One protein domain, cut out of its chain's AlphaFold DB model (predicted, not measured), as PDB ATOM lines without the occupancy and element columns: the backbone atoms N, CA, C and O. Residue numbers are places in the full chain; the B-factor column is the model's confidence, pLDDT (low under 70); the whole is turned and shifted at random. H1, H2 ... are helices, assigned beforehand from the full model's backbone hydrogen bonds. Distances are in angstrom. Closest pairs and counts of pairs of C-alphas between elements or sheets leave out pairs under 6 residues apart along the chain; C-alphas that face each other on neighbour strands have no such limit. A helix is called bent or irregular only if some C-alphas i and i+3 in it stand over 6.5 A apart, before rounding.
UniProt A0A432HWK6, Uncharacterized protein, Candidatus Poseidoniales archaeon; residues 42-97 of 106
ATOM      1  N   THR A  42     -51.145 -16.499 -21.750       96.31
ATOM      2  CA  THR A  42     -51.132 -15.845 -23.067       96.31
ATOM      3  C   THR A  42     -49.847 -16.158 -23.831       96.31
ATOM      4  O   THR A  42     -49.907 -16.528 -25.004       96.31
ATOM      5  N   VAL A  43     -48.691 -16.060 -23.167       97.88
ATOM      6  CA  VAL A  43     -47.381 -16.364 -23.759       97.88
ATOM      7  C   VAL A  43     -47.305 -17.830 -24.184       97.88
ATOM      8  O   VAL A  43     -46.955 -18.121 -25.326       97.88
ATOM      9  N   PHE A  44     -47.710 -18.754 -23.311       97.62
ATOM     10  CA  PHE A  44     -47.729 -20.185 -23.618       97.62
ATOM     11  C   PHE A  44     -48.628 -20.497 -24.813       97.62
ATOM     12  O   PHE A  44     -48.201 -21.187 -25.740       97.62
ATOM     13  N   LYS A  45     -49.823 -19.897 -24.869       96.88
ATOM     14  CA  LYS A  45     -50.726 -20.035 -26.014       96.88
ATOM     15  C   LYS A  45     -50.090 -19.538 -27.315       96.88
ATOM     16  O   LYS A  45     -50.267 -20.178 -28.349       96.88
ATOM     17  N   GLN A  46     -49.331 -18.440 -27.283       97.81
ATOM     18  CA  GLN A  46     -48.605 -17.951 -28.463       97.81
ATOM     19  C   GLN A  46     -47.487 -18.898 -28.916       97.81
ATOM     20  O   GLN A  46     -47.204 -18.965 -30.109       97.81
ATOM     21  N   TRP A  47     -46.883 -19.652 -27.998       96.88
ATOM     22  CA  TRP A  47     -45.908 -20.703 -28.317       96.88
ATOM     23  C   TRP A  47     -46.555 -22.032 -28.728       96.88
ATOM     24  O   TRP A  47     -45.848 -22.981 -29.062       96.88
ATOM     25  N   GLY A  48     -47.888 -22.118 -28.712       97.00
ATOM     26  CA  GLY A  48     -48.625 -23.345 -29.002       97.00
ATOM     27  C   GLY A  48     -48.691 -24.334 -27.832       97.00
ATOM     28  O   GLY A  48     -49.088 -25.477 -28.041       97.00
ATOM     29  N   VAL A  49     -48.340 -23.911 -26.615       97.56
ATOM     30  CA  VAL A  49     -48.419 -24.717 -25.388       97.56
ATOM     31  C   VAL A  49     -49.762 -24.472 -24.709       97.56
ATOM     32  O   VAL A  49     -50.062 -23.350 -24.302       97.56
ATOM     33  N   GLN A  50     -50.575 -25.519 -24.576       96.56
ATOM     34  CA  GLN A  50     -51.924 -25.423 -24.007       96.56
ATOM     35  C   GLN A  50     -52.086 -26.234 -22.721       96.56
ATOM     36  O   GLN A  50     -53.007 -25.977 -21.953       96.56
ATOM     37  N   SER A  51     -51.206 -27.206 -22.483       96.88
ATOM     38  CA  SER A  51     -51.266 -28.094 -21.322       96.88
ATOM     39  C   SER A  51     -49.888 -28.643 -20.958       96.88
ATOM     40  O   SER A  51     -48.940 -28.557 -21.745       96.88
ATOM     41  N   THR A  52     -49.779 -29.280 -19.791       96.88
ATOM     42  CA  THR A  52     -48.546 -29.959 -19.359       96.88
ATOM     43  C   THR A  52     -48.102 -31.055 -20.336       96.88
ATOM     44  O   THR A  52     -46.902 -31.254 -20.536       96.88
ATOM     45  N   LYS A  53     -49.050 -31.680 -21.050       96.69
ATOM     46  CA  LYS A  53     -48.786 -32.680 -22.097       96.69
ATOM     47  C   LYS A  53     -47.925 -32.134 -23.236       96.69
ATOM     48  O   LYS A  53     -47.144 -32.881 -23.825       96.69
ATOM     49  N   ASP A  54     -48.065 -30.855 -23.577       97.12
ATOM     50  CA  ASP A  54     -47.327 -30.270 -24.699       97.12
ATOM     51  C   ASP A  54     -45.828 -30.157 -24.394       97.12
ATOM     52  O   ASP A  54     -45.013 -30.377 -25.287       97.12
ATOM     53  N   PHE A  55     -45.449 -29.952 -23.128       95.31
ATOM     54  CA  PHE A  55     -44.049 -30.066 -22.709       95.31
ATOM     55  C   PHE A  55     -43.524 -31.494 -22.859       95.31
ATOM     56  O   PHE A  55     -42.401 -31.683 -23.322       95.31
ATOM     57  N   GLY A  56     -44.350 -32.497 -22.549       93.25
ATOM     58  CA  GLY A  56     -44.020 -33.899 -22.801       93.25
ATOM     59  C   GLY A  56     -43.706 -34.152 -24.272       93.25
ATOM     60  O   GLY A  56     -42.656 -34.700 -24.589       93.25
ATOM     61  N   LYS A  57     -44.549 -33.662 -25.191       95.25
ATOM     62  CA  LYS A  57     -44.292 -33.784 -26.638       95.25
ATOM     63  C   LYS A  57     -42.950 -33.162 -27.033       95.25
ATOM     64  O   LYS A  57     -42.202 -33.778 -27.779       95.25
ATOM     65  N   MET A  58     -42.621 -31.980 -26.507       93.56
ATOM     66  CA  MET A  58     -41.333 -31.324 -26.775       93.56
ATOM     67  C   MET A  58     -40.146 -32.145 -26.261       93.56
ATOM     68  O   MET A  58     -39.141 -32.281 -26.955       93.56
ATOM     69  N   VAL A  59     -40.250 -32.697 -25.049       91.12
ATOM     70  CA  VAL A  59     -39.202 -33.543 -24.456       91.12
ATOM     71  C   VAL A  59     -39.006 -34.820 -25.268       91.12
ATOM     72  O   VAL A  59     -37.869 -35.179 -25.572       91.12
ATOM     73  N   PHE A  60     -40.094 -35.472 -25.674       91.25
ATOM     74  CA  PHE A  60     -40.037 -36.675 -26.501       91.25
ATOM     75  C   PHE A  60     -39.466 -36.400 -27.894       91.25
ATOM     76  O   PHE A  60     -38.605 -37.154 -28.333       91.25
ATOM     77  N   GLU A  61     -39.814 -35.278 -28.526       93.81
ATOM     78  CA  GLU A  61     -39.187 -34.845 -29.782       93.81
ATOM     79  C   GLU A  61     -37.661 -34.699 -29.610       93.81
ATOM     80  O   GLU A  61     -36.866 -35.188 -30.411       93.81
ATOM     81  N   MET A  62     -37.208 -34.095 -28.506       92.44
ATOM     82  CA  MET A  62     -35.774 -33.984 -28.209       92.44
ATOM     83  C   MET A  62     -35.101 -35.341 -27.963       92.44
ATOM     84  O   MET A  62     -33.924 -35.500 -28.297       92.44
ATOM     85  N   ILE A  63     -35.808 -36.314 -27.382       90.19
ATOM     86  CA  ILE A  63     -35.308 -37.684 -27.210       90.19
ATOM     87  C   ILE A  63     -35.155 -38.365 -28.572       90.19
ATOM     88  O   ILE A  63     -34.107 -38.955 -28.839       90.19
ATOM     89  N   GLU A  64     -36.153 -38.243 -29.449       89.81
ATOM     90  CA  GLU A  64     -36.133 -38.831 -30.792       89.81
ATOM     91  C   GLU A  64     -34.975 -38.290 -31.643       89.81
ATOM     92  O   GLU A  64     -34.290 -39.062 -32.315       89.81
ATOM     93  N   HIS A  65     -34.661 -36.995 -31.533       94.25
ATOM     94  CA  HIS A  65     -33.511 -36.378 -32.215       94.25
ATOM     95  C   HIS A  65     -32.170 -36.541 -31.479       94.25
ATOM     96  O   HIS A  65     -31.180 -35.894 -31.836       94.25
ATOM     97  N   GLY A  66     -32.111 -37.363 -30.426       90.06
ATOM     98  CA  GLY A  66     -30.882 -37.651 -29.678       90.06
ATOM     99  C   GLY A  66     -30.311 -36.460 -28.898       90.06
ATOM    100  O   GLY A  66     -29.130 -36.456 -28.548       90.06
ATOM    101  N   ARG A  67     -31.125 -35.431 -28.634       88.38
ATOM    102  CA  ARG A  67     -30.757 -34.243 -27.842       88.38
ATOM    103  C   ARG A  67     -30.965 -34.451 -26.344       88.38
ATOM    104  O   ARG A  67     -30.327 -33.768 -25.547       88.38
ATOM    105  N   MET A  68     -31.821 -35.399 -25.967       86.56
ATOM    106  CA  MET A  68     -32.080 -35.804 -24.587       86.56
ATOM    107  C   MET A  68     -32.077 -37.329 -24.446       86.56
ATOM    108  O   MET A  68     -32.221 -38.063 -25.422       86.56
ATOM    109  N   ARG A  69     -31.900 -37.816 -23.212       82.62
ATOM    110  CA  ARG A  69     -32.072 -39.231 -22.855       82.62
ATOM    111  C   ARG A  69     -33.300 -39.368 -21.964       82.62
ATOM    112  O   ARG A  69     -33.437 -38.597 -21.020       82.62
ATOM    113  N   LYS A  70     -34.146 -40.356 -22.254       80.25
ATOM    114  CA  LYS A  70     -35.234 -40.775 -21.363       80.25
ATOM    115  C   LYS A  70     -34.706 -41.658 -20.234       80.25
ATOM    116  O   LYS A  70     -33.675 -42.312 -20.411       80.25
ATOM    117  N   THR A  71     -35.430 -41.732 -19.124       78.88
ATOM    118  CA  THR A  71     -35.318 -42.874 -18.212       78.88
ATOM    119  C   THR A  71     -36.213 -44.020 -18.692       78.88
ATOM    120  O   THR A  71     -37.081 -43.835 -19.548       78.88
ATOM    121  N   ASP A  72     -35.987 -45.232 -18.181       71.69
ATOM    122  CA  ASP A  72     -36.705 -46.431 -18.643       71.69
ATOM    123  C   ASP A  72     -38.217 -46.376 -18.372       71.69
ATOM    124  O   ASP A  72     -38.991 -47.038 -19.068       71.69
ATOM    125  N   ASN A  73     -38.634 -45.565 -17.398       77.38
ATOM    126  CA  ASN A  73     -40.022 -45.458 -16.965       77.38
ATOM    127  C   ASN A  73     -40.747 -44.223 -17.507       77.38
ATOM    128  O   ASN A  73     -41.965 -44.192 -17.381       77.38
ATOM    129  N   ASP A  74     -40.052 -43.258 -18.124       84.00
ATOM    130  CA  ASP A  74     -40.694 -42.028 -18.600       84.00
ATOM    131  C   ASP A  74     -41.623 -42.321 -19.781       84.00
ATOM    132  O   ASP A  74     -41.210 -42.841 -20.829       84.00
ATOM    133  N   ARG A  75     -42.882 -41.925 -19.628       88.81
ATOM    134  CA  ARG A  75     -43.916 -42.006 -20.651       88.81
ATOM    135  C   ARG A  75     -44.505 -40.638 -20.933       88.81
ATOM    136  O   ARG A  75     -44.482 -39.733 -20.106       88.81
ATOM    137  N   LEU A  76     -45.084 -40.483 -22.120       89.81
ATOM    138  CA  LEU A  76     -45.777 -39.245 -22.469       89.81
ATOM    139  C   LEU A  76     -46.994 -39.013 -21.558       89.81
ATOM    140  O   LEU A  76     -47.347 -37.867 -21.283       89.81
ATOM    141  N   GLU A  77     -47.619 -40.093 -21.079       91.62
ATOM    142  CA  GLU A  77     -48.746 -40.041 -20.144       91.62
ATOM    143  C   GLU A  77     -48.378 -39.379 -18.813       91.62
ATOM    144  O   GLU A  77     -49.227 -38.717 -18.222       91.62
ATOM    145  N   ASP A  78     -47.113 -39.461 -18.396       90.44
ATOM    146  CA  ASP A  78     -46.632 -38.861 -17.148       90.44
ATOM    147  C   ASP A  78     -46.638 -37.326 -17.201       90.44
ATOM    148  O   ASP A  78     -46.482 -36.672 -16.179       90.44
ATOM    149  N   PHE A  79     -46.830 -36.727 -18.382       92.56
ATOM    150  CA  PHE A  79     -46.949 -35.278 -18.561       92.56
ATOM    151  C   PHE A  79     -48.404 -34.789 -18.562       92.56
ATOM    152  O   PHE A  79     -48.645 -33.584 -18.659       92.56
ATOM    153  N   VAL A  80     -49.389 -35.684 -18.524       92.50
ATOM    154  CA  VAL A  80     -50.807 -35.332 -18.671       92.50
ATOM    155  C   VAL A  80     -51.391 -34.881 -17.332       92.50
ATOM    156  O   VAL A  80     -51.125 -35.487 -16.302       92.50
ATOM    157  N   ASP A  81     -52.181 -33.805 -17.362       91.56
ATOM    158  CA  ASP A  81     -52.995 -33.311 -16.242       91.56
ATOM    159  C   ASP A  81     -52.252 -33.103 -14.904       91.56
ATOM    160  O   ASP A  81     -52.852 -33.188 -13.835       91.56
ATOM    161  N   ILE A  82     -50.953 -32.772 -14.941       93.94
ATOM    162  CA  ILE A  82     -50.177 -32.474 -13.721       93.94
ATOM    163  C   ILE A  82     -50.686 -31.197 -13.043       93.94
ATOM    164  O   ILE A  82     -50.775 -31.132 -11.817       93.94
ATOM    165  N   TYR A  83     -51.017 -30.170 -13.828       93.88
ATOM    166  CA  TYR A  83     -51.726 -28.993 -13.337       93.88
ATOM    167  C   TYR A  83     -52.544 -28.331 -14.442       93.88
ATOM    168  O   TYR A  83     -52.183 -28.356 -15.620       93.88
ATOM    169  N   ASP A  84     -53.630 -27.679 -14.031       95.19
ATOM    170  CA  ASP A  84     -54.479 -26.894 -14.918       95.19
ATOM    171  C   ASP A  84     -53.943 -25.466 -15.076       95.19
ATOM    172  O   ASP A  84     -53.701 -24.763 -14.093       95.19
ATOM    173  N   PHE A  85     -53.763 -25.028 -16.323       95.94
ATOM    174  CA  PHE A  85     -53.165 -23.730 -16.641       95.94
ATOM    175  C   PHE A  85     -54.031 -22.554 -16.185       95.94
ATOM    176  O   PHE A  85     -53.484 -21.560 -15.713       95.94
ATOM    177  N   GLN A  86     -55.355 -22.652 -16.319       94.19
ATOM    178  CA  GLN A  86     -56.260 -21.588 -15.886       94.19
ATOM    179  C   GLN A  86     -56.212 -21.447 -14.361       94.19
ATOM    180  O   GLN A  86     -56.136 -20.340 -13.833       94.19
ATOM    181  N   GLN A  87     -56.172 -22.565 -13.644       95.38
ATOM    182  CA  GLN A  87     -56.079 -22.556 -12.197       95.38
ATOM    183  C   GLN A  87     -54.753 -21.955 -11.720       95.38
ATOM    184  O   GLN A  87     -54.758 -21.113 -10.825       95.38
ATOM    185  N   VAL A  88     -53.613 -22.371 -12.290       94.81
ATOM    186  CA  VAL A  88     -52.295 -21.975 -11.762       94.81
ATOM    187  C   VAL A  88     -51.781 -20.630 -12.269       94.81
ATOM    188  O   VAL A  88     -51.034 -19.979 -11.540       94.81
ATOM    189  N   PHE A  89     -52.132 -20.222 -13.493       95.00
ATOM    190  CA  PHE A  89     -51.607 -18.998 -14.111       95.00
ATOM    191  C   PHE A  89     -52.579 -17.817 -14.078       95.00
ATOM    192  O   PHE A  89     -52.141 -16.693 -14.310       95.00
ATOM    193  N   ASP A  90     -53.856 -18.060 -13.779       92.62
ATOM    194  CA  ASP A  90     -54.886 -17.023 -13.682       92.62
ATOM    195  C   ASP A  90     -55.531 -17.039 -12.286       92.62
ATOM    196  O   ASP A  90     -55.165 -16.237 -11.427       92.62
ATOM    197  N   ALA A  91     -56.394 -18.018 -11.997       92.38
ATOM    198  CA  ALA A  91     -57.249 -17.994 -10.805       92.38
ATOM    199  C   ALA A  91     -56.487 -17.950  -9.463       92.38
ATOM    200  O   ALA A  91     -56.939 -17.300  -8.522       92.38
ATOM    201  N   ASN A  92     -55.341 -18.633  -9.366       92.31
ATOM    202  CA  ASN A  92     -54.535 -18.695  -8.141       92.31
ATOM    203  C   ASN A  92     -53.322 -17.760  -8.151       92.31
ATOM    204  O   ASN A  92     -52.497 -17.832  -7.234       92.31
ATOM    205  N   TYR A  93     -53.152 -16.920  -9.173       89.38
ATOM    206  CA  TYR A  93     -52.008 -16.023  -9.207       89.38
ATOM    207  C   TYR A  93     -52.212 -14.847  -8.246       89.38
ATOM    208  O   TYR A  93     -53.150 -14.064  -8.378       89.38
ATOM    209  N   ILE A  94     -51.302 -14.709  -7.282       87.44
ATOM    210  CA  ILE A  94     -51.321 -13.636  -6.287       87.44
ATOM    211  C   ILE A  94     -50.139 -12.709  -6.552       87.44
ATOM    212  O   ILE A  94     -48.989 -13.146  -6.589       87.44
ATOM    213  N   ILE A  95     -50.431 -11.419  -6.706       86.25
ATOM    214  CA  ILE A  95     -49.408 -10.374  -6.723       86.25
ATOM    215  C   ILE A  95     -49.044 -10.076  -5.272       86.25
ATOM    216  O   ILE A  95     -49.876  -9.581  -4.511       86.25
ATOM    217  N   ASP A  96     -47.806 -10.375  -4.889       85.44
ATOM    218  CA  ASP A  96     -47.291  -9.971  -3.586       85.44
ATOM    219  C   ASP A  96     -47.031  -8.461  -3.582       85.44
ATOM    220  O   ASP A  96     -46.131  -7.956  -4.252       85.44
ATOM    221  N   THR A  97     -47.858  -7.727  -2.842       87.19
ATOM    222  CA  THR A  97     -47.730  -6.276  -2.675       87.19
ATOM    223  C   THR A  97     -47.163  -5.886  -1.310       87.19
ATOM    224  O   THR A  97     -47.157  -4.699  -0.974       87.19
TER     225      THR A  97
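AT A GLANCE: This is residues 42 to 97 of the 106 residues of an uncharacterized protein of Candidatus Poseidoniales archaeon (UniProt A0A432HWK6). This is a loose, elongated strand of chain that goes out along one long helix, H2, turns in a wide loop of residues 65 to 75, and folds back past the start of H2 with the short helix H3 packed on it. Two further short helices, H1 and H4, lie toward the other end of the long axis without touching any helix, and residues 90 to 97 stick out as a free tail that adds to the length. The printed part has 56 residues with four named helices, H1, H2, H3 and H4 in that order, and no named strand; the class is all helix. The whole is loose, with a radius of gyration of the C-alphas of 14.1 A, and it spans 44 by 23 by 19 A.

IN THESE COORDINATES: Find C-alpha 42 at (-51.132, -15.845, -23.067); here H1 begins and runs over residues 42 to 46, 6.3 A from first to last C-alpha. Next look at C-alpha 52 at (-48.546, -29.959, -19.359), where the longest helix, H2, residues 52 to 64, sets out on its 19.1 A. H3 is four residues, 76 to 79, and 5.7 A long. H4, residues 85 to 91, is 9.1 A long and ends with C-alpha 91 at (-57.249, -17.994, -10.805). H4 is neither bent nor irregular, but only just: C-alphas 88 and 91 are 6.4 A apart.

HOW THE PARTS SIT: Begin with H1, which is apart from H2, H3 and H4. Move on to H2, which touches H3 with 11 pairs of C-alphas within 8 A. Their closest C-alphas are those of Lys 53 and Phe 79, 4.8 A apart, and their centres are 9.2 A apart. H3 and H4 are apart. H2 and H4 are only just apart, their closest C-alphas being 8.2 A from each other. Along the backbone, every O i to N i+4 pair is within hydrogen-bond range in H1 and H2, 2 of 3 are in H4, and H3 is too short for such a pair.

THE WHOLE: The C-alphas farthest apart are those of Gly 66 and Thr 97, at 44.7 A. Residues 90 to 97, of which 90 and 91 belong to H4, stand free; the body without them has 48 residues and spans 31 by 21 by 11 A. The printed part has no cut. The link from H2 to H3, 11 residues, is long, while those from H1 to H2 and from H3 to H4 are tight. The mean pLDDT of the printed part is 91.6, and no printed residue is under 70.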